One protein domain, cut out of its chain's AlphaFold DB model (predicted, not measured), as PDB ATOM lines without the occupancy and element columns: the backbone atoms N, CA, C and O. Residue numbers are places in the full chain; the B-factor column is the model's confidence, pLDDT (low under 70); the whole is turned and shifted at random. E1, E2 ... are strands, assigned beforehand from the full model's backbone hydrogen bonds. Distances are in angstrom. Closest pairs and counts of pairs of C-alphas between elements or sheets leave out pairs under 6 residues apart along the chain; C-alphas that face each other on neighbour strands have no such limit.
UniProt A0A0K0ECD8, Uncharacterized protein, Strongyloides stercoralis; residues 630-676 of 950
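AT A GLANCE: This is residues 630 to 676 of the 950 residues of an uncharacterized protein of Strongyloides stercoralis (UniProt A0A0K0ECD8). A small, twisted three-stranded sheet, E2, E3 and E4, folds back on itself strand by strand, and a short two-stranded ribbon of E1 and E5 makes one end of the long axis. The opening stretch of the printed part, residues 630 to 644, runs along the E2 side of the sheet from the other end toward this ribbon. The printed part has 47 residues, with no named helix and five named strands in the order E1 to E5; the class is all strand, though under half of the residues, 19 of 47, are in named strands. Both sheets, in the orders E2 - E3 - E4 and E1 - E5, are antiparallel. The whole is compact, with a radius of gyration of the C-alphas of 9.7 A and spans of 30 by 21 by 16 A.

HOW THE PARTS SIT: E2, residues 650 to 654, E3, residues 657 to 661, and E4, residues 666 to 668, form a meander, each strand the antiparallel neighbour of the one before. E3 is the inner strand; E2 and E4 are edge strands. E2 and E3 are a hairpin at 140 degrees between directions; N 652 and O 659 are 2.8 A apart, within hydrogen-bond range, and C-alphas 651 and 660 face each other at 4.5 A. E3 and E4 are a hairpin at 131 degrees, with N 668 and O 660 within hydrogen-bond range at 2.7 A. Residues 635 to 636 pair antiparallel with residues 652 to 653 of E2. E1, residues 645 to 647, and E5, residues 673 to 675, are antiparallel neighbours at 144 degrees, with N 646 and O 674 within hydrogen-bond range at 2.8 A. Residues 641 to 642 pair antiparallel with residues 645 to 646 of E1. E1 and E2 meet only through their link. E1 and E3 are only just apart, their closest C-alphas 8.4 A from each other, and E4 and E5 are apart.

IN THESE COORDINATES: E2 begins at C-alpha 650, (-73.388, 106.035, 101.059), and is 12.7 A long from first to last C-alpha; E3 is 12.8 A long and E4 6.6 A. E1 begins at C-alpha 645, (-70.026, 116.830, 102.415), and is 6.4 A long. E5 is 7.0 A long and ends at C-alpha 675, (-72.235, 120.659, 103.725).

THE WHOLE: The two C-alphas farthest apart are those of His 630 and Arg 675, at 30.5 A. The printed part has no cut, and the four links between the named strands are tight. The mean pLDDT of the printed part is 93.4, and no printed residue is under 70.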
ATOM      1  N   HIS A 630     -70.407  93.211  89.130       89.75
ATOM      2  CA  HIS A 630     -69.983  93.202  90.526       89.75
ATOM      3  C   HIS A 630     -68.710  94.030  90.689       89.75
ATOM      4  O   HIS A 630     -67.673  93.688  90.124       89.75
ATOM      5  N   VAL A 631     -68.755  95.078  91.511       91.17
ATOM      6  CA  VAL A 631     -67.595  95.941  91.767       91.17
ATOM      7  C   VAL A 631     -67.094  95.788  93.194       91.17
ATOM      8  O   VAL A 631     -67.862  95.597  94.136       91.17
ATOM      9  N   HIS A 632     -65.778  95.880  93.354       90.58
ATOM     10  CA  HIS A 632     -65.126  95.855  94.657       90.58
ATOM     11  C   HIS A 632     -64.712  97.289  95.012       90.58
ATOM     12  O   HIS A 632     -63.873  97.865  94.314       90.58
ATOM     13  N   PRO A 633     -65.311  97.908  96.043       92.75
ATOM     14  CA  PRO A 633     -64.969  99.272  96.420       92.75
ATOM     15  C   PRO A 633     -63.552  99.314  97.005       92.75
ATOM     16  O   PRO A 633     -63.169  98.467  97.807       92.75
ATOM     17  N   GLN A 634     -62.789 100.343  96.645       95.35
ATOM     18  CA  GLN A 634     -61.510 100.663  97.281       95.35
ATOM     19  C   GLN A 634     -61.721 101.238  98.688       95.35
ATOM     20  O   GLN A 634     -60.910 101.017  99.581       95.35
ATOM     21  N   SER A 635     -62.812 101.985  98.891       95.26
ATOM     22  CA  SER A 635     -63.226 102.501 100.201       95.26
ATOM     23  C   SER A 635     -64.742 102.698 100.274       95.26
ATOM     24  O   SER A 635     -65.393 102.930  99.253       95.26
ATOM     25  N   ILE A 636     -65.296 102.591 101.486       95.43
ATOM     26  CA  ILE A 636     -66.723 102.753 101.792       95.43
ATOM     27  C   ILE A 636     -66.855 103.737 102.960       95.43
ATOM     28  O   ILE A 636     -66.256 103.521 104.011       95.43
ATOM     29  N   PHE A 637     -67.659 104.788 102.792       96.18
ATOM     30  CA  PHE A 637     -67.884 105.833 103.797       96.18
ATOM     31  C   PHE A 637     -69.247 105.632 104.469       96.18
ATOM     32  O   PHE A 637     -70.262 106.207 104.071       96.18
ATOM     33  N   THR A 638     -69.288 104.756 105.474       94.17
ATOM     34  CA  THR A 638     -70.531 104.336 106.153       94.17
ATOM     35  C   THR A 638     -71.203 105.440 106.972       94.17
ATOM     36  O   THR A 638     -72.387 105.325 107.287       94.17
ATOM     37  N   ASP A 639     -70.485 106.519 107.278       93.84
ATOM     38  CA  ASP A 639     -70.984 107.729 107.938       93.84
ATOM     39  C   ASP A 639     -71.702 108.694 106.974       93.84
ATOM     40  O   ASP A 639     -72.092 109.792 107.373       93.84
ATOM     41  N   TYR A 640     -71.894 108.289 105.712       95.58
ATOM     42  CA  TYR A 640     -72.505 109.089 104.648       95.58
ATOM     43  C   TYR A 640     -71.754 110.403 104.364       95.58
ATOM     44  O   TYR A 640     -72.324 111.334 103.789       95.58
ATOM     45  N   LYS A 641     -70.465 110.484 104.722       95.67
ATOM     46  CA  LYS A 641     -69.651 111.699 104.623       95.67
ATOM     47  C   LYS A 641     -68.409 111.475 103.766       95.67
ATOM     48  O   LYS A 641     -67.649 110.536 103.956       95.67
ATOM     49  N   TYR A 642     -68.149 112.401 102.846       96.78
ATOM     50  CA  TYR A 642     -66.902 112.443 102.080       96.78
ATOM     51  C   TYR A 642     -66.482 113.895 101.843       96.78
ATOM     52  O   TYR A 642     -67.289 114.716 101.409       96.78
ATOM     53  N   ASN A 643     -65.230 114.230 102.170       95.26
ATOM     54  CA  ASN A 643     -64.663 115.579 102.031       95.26
ATOM     55  C   ASN A 643     -65.555 116.704 102.623       95.26
ATOM     56  O   ASN A 643     -65.889 117.684 101.960       95.26
ATOM     57  N   ASN A 644     -66.005 116.522 103.874       93.19
ATOM     58  CA  ASN A 644     -66.901 117.435 104.611       93.19
ATOM     59  C   ASN A 644     -68.292 117.689 103.976       93.19
ATOM     60  O   ASN A 644     -69.003 118.623 104.359       93.19
ATOM     61  N   THR A 645     -68.693 116.841 103.029       95.83
ATOM     62  CA  THR A 645     -70.026 116.830 102.415       95.83
ATOM     63  C   THR A 645     -70.769 115.574 102.856       95.83
ATOM     64  O   THR A 645     -70.216 114.476 102.807       95.83
ATOM     65  N   CYS A 646     -72.006 115.746 103.305       95.63
ATOM     66  CA  CYS A 646     -72.910 114.699 103.752       95.63
ATOM     67  C   CYS A 646     -73.860 114.359 102.598       95.63
ATOM     68  O   CYS A 646     -74.499 115.249 102.033       95.63
ATOM     69  N   TYR A 647     -73.934 113.087 102.222       96.83
ATOM     70  CA  TYR A 647     -74.667 112.619 101.047       96.83
ATOM     71  C   TYR A 647     -75.909 111.820 101.435       96.83
ATOM     72  O   TYR A 647     -75.937 111.109 102.432       96.83
ATOM     73  N   THR A 648     -76.942 111.879 100.596       93.59
ATOM     74  CA  THR A 648     -78.172 111.075 100.783       93.59
ATOM     75  C   THR A 648     -77.979 109.565 100.569       93.59
ATOM     76  O   THR A 648     -78.815 108.762 100.983       93.59
ATOM     77  N   ARG A 649     -76.874 109.173  99.929       95.82
ATOM     78  CA  ARG A 649     -76.457 107.796  99.623       95.82
ATOM     79  C   ARG A 649     -75.026 107.591 100.101       95.82
ATOM     80  O   ARG A 649     -74.269 108.559 100.139       95.82
ATOM     81  N   MET A 650     -74.671 106.357 100.437       96.78
ATOM     82  CA  MET A 650     -73.388 106.035 101.059       96.78
ATOM     83  C   MET A 650     -72.248 106.224 100.047       96.78
ATOM     84  O   MET A 650     -72.234 105.524  99.035       96.78
ATOM     85  N   PRO A 651     -71.305 107.155 100.262       97.64
ATOM     86  CA  PRO A 651     -70.201 107.352  99.335       97.64
ATOM     87  C   PRO A 651     -69.279 106.127  99.309       97.64
ATOM     88  O   PRO A 651     -68.999 105.522 100.345       97.64
ATOM     89  N   ILE A 652     -68.787 105.777  98.125       96.16
ATOM     90  CA  ILE A 652     -67.807 104.711  97.895       96.16
ATOM     91  C   ILE A 652     -66.784 105.179  96.854       96.16
ATOM     92  O   ILE A 652     -67.121 105.976  95.983       96.16
ATOM     93  N   ILE A 653     -65.550 104.681  96.900       96.37
ATOM     94  CA  ILE A 653     -64.579 104.892  95.814       96.37
ATOM     95  C   ILE A 653     -64.421 103.588  95.046       96.37
ATOM     96  O   ILE A 653     -64.074 102.563  95.630       96.37
ATOM     97  N   VAL A 654     -64.646 103.630  93.736       93.47
ATOM     98  CA  VAL A 654     -64.456 102.501  92.818       93.47
ATOM     99  C   VAL A 654     -63.520 102.968  91.710       93.47
ATOM    100  O   VAL A 654     -63.823 103.943  91.027       93.47
ATOM    101  N   ASN A 655     -62.376 102.299  91.544       92.79
ATOM    102  CA  ASN A 655     -61.348 102.661  90.558       92.79
ATOM    103  C   ASN A 655     -60.929 104.147  90.616       92.79
ATOM    104  O   ASN A 655     -60.798 104.806  89.590       92.79
ATOM    105  N   GLY A 656     -60.760 104.695  91.823       94.57
ATOM    106  CA  GLY A 656     -60.379 106.093  92.051       94.57
ATOM    107  C   GLY A 656     -61.506 107.116  91.873       94.57
ATOM    108  O   GLY A 656     -61.289 108.295  92.137       94.57
ATOM    109  N   VAL A 657     -62.709 106.692  91.472       95.90
ATOM    110  CA  VAL A 657     -63.863 107.573  91.242       95.90
ATOM    111  C   VAL A 657     -64.842 107.482  92.411       95.90
ATOM    112  O   VAL A 657     -65.216 106.385  92.833       95.90
ATOM    113  N   LEU A 658     -65.274 108.638  92.925       96.60
ATOM    114  CA  LEU A 658     -66.338 108.724  93.925       96.60
ATOM    115  C   LEU A 658     -67.679 108.337  93.290       96.60
ATOM    116  O   LEU A 658     -68.124 108.965  92.334       96.60
ATOM    117  N   LYS A 659     -68.326 107.322  93.851       96.30
ATOM    118  CA  LYS A 659     -69.672 106.866  93.499       96.30
ATOM    119  C   LYS A 659     -70.513 106.730  94.771       96.30
ATOM    120  O   LYS A 659     -70.026 106.963  95.877       96.30
ATOM    121  N   PHE A 660     -71.784 106.362  94.637       96.31
ATOM    122  CA  PHE A 660     -72.719 106.329  95.761       96.31
ATOM    123  C   PHE A 660     -73.561 105.061  95.775       96.31
ATOM    124  O   PHE A 660     -74.205 104.731  94.787       96.31
ATOM    125  N   LEU A 661     -73.594 104.379  96.911       93.28
ATOM    126  CA  LEU A 661     -74.339 103.150  97.134       93.28
ATOM    127  C   LEU A 661     -75.728 103.452  97.713       93.28
ATOM    128  O   LEU A 661     -75.858 104.242  98.657       93.28
ATOM    129  N   ASP A 662     -76.772 102.828  97.173       89.49
ATOM    130  CA  ASP A 662     -78.092 102.819  97.810       89.49
ATOM    131  C   ASP A 662     -78.220 101.739  98.903       89.49
ATOM    132  O   ASP A 662     -77.261 101.057  99.261       89.49
ATOM    133  N   ARG A 663     -79.422 101.599  99.476       87.64
ATOM    134  CA  ARG A 663     -79.694 100.603 100.526       87.64
ATOM    135  C   ARG A 663     -79.710  99.161 100.013       87.64
ATOM    136  O   ARG A 663     -79.609  98.250 100.829       87.64
ATOM    137  N   ASP A 664     -79.831  98.966  98.703       82.67
ATOM    138  CA  ASP A 664     -79.942  97.658  98.059       82.67
ATOM    139  C   ASP A 664     -78.605  97.187  97.453       82.67
ATOM    140  O   ASP A 664     -78.532  96.081  96.915       82.67
ATOM    141  N   GLY A 665     -77.541  97.993  97.567       88.36
ATOM    142  CA  GLY A 665     -76.194  97.666  97.095       88.36
ATOM    143  C   GLY A 665     -75.883  98.122  95.664       88.36
ATOM    144  O   GLY A 665     -74.887  97.667  95.100       88.36
ATOM    145  N   TYR A 666     -76.691  99.011  95.072       88.63
ATOM    146  CA  TYR A 666     -76.476  99.523  93.713       88.63
ATOM    147  C   TYR A 666     -75.679 100.819  93.697       88.63
ATOM    148  O   TYR A 666     -75.928 101.737  94.483       88.63
ATOM    149  N   VAL A 667     -74.744 100.903  92.754       91.37
ATOM    150  CA  VAL A 667     -73.866 102.055  92.566       91.37
ATOM    151  C   VAL A 667     -74.497 103.096  91.640       91.37
ATOM    152  O   VAL A 667     -74.945 102.803  90.532       91.37
ATOM    153  N   PHE A 668     -74.472 104.348  92.084       91.71
ATOM    154  CA  PHE A 668     -74.909 105.536  91.360       91.71
ATOM    155  C   PHE A 668     -73.739 106.497  91.166       91.71
ATOM    156  O   PHE A 668     -72.929 106.690  92.071       91.71
ATOM    157  N   GLU A 669     -73.696 107.156  90.013       92.32
ATOM    158  CA  GLU A 669     -72.700 108.196  89.719       92.32
ATOM    159  C   GLU A 669     -72.930 109.480  90.528       92.32
ATOM    160  O   GLU A 669     -71.985 110.202  90.832       92.32
ATOM    161  N   TYR A 670     -74.177 109.746  90.933       93.09
ATOM    162  CA  TYR A 670     -74.566 110.986  91.602       93.09
ATOM    163  C   TYR A 670     -75.409 110.731  92.860       93.09
ATOM    164  O   TYR A 670     -76.233 109.809  92.931       93.09
ATOM    165  N   SER A 671     -75.227 111.601  93.852       94.15
ATOM    166  CA  SER A 671     -76.012 111.679  95.082       94.15
ATOM    167  C   SER A 671     -76.099 113.133  95.523       94.15
ATOM    168  O   SER A 671     -75.156 113.901  95.345       94.15
ATOM    169  N   ILE A 672     -77.233 113.516  96.106       92.22
ATOM    170  CA  ILE A 672     -77.411 114.869  96.631       92.22
ATOM    171  C   ILE A 672     -76.517 115.012  97.866       92.22
ATOM    172  O   ILE A 672     -76.691 114.282  98.846       92.22
ATOM    173  N   GLY A 673     -75.555 115.930  97.786       93.03
ATOM    174  CA  GLY A 673     -74.654 116.301  98.871       93.03
ATOM    175  C   GLY A 673     -75.022 117.658  99.469       93.03
ATOM    176  O   GLY A 673     -75.444 118.563  98.753       93.03
ATOM    177  N   HIS A 674     -74.851 117.813 100.777       92.20
ATOM    178  CA  HIS A 674     -74.932 119.090 101.488       92.20
ATOM    179  C   HIS A 674     -73.740 119.220 102.438       92.20
ATOM    180  O   HIS A 674     -73.164 118.221 102.865       92.20
ATOM    181  N   ARG A 675     -73.328 120.448 102.767       92.03
ATOM    182  CA  ARG A 675     -72.235 120.659 103.725       92.03
ATOM    183  C   ARG A 675     -72.651 120.054 105.061       92.03
ATOM    184  O   ARG A 675     -73.751 120.338 105.526       92.03
ATOM    185  N   CYS A 676     -71.800 119.225 105.660       88.22
ATOM    186  CA  CYS A 676     -72.105 118.654 106.965       88.22
ATOM    187  C   CYS A 676     -72.147 119.789 107.996       88.22
ATOM    188  O   CYS A 676     -71.104 120.256 108.454       88.22
TER     189      CYS A 676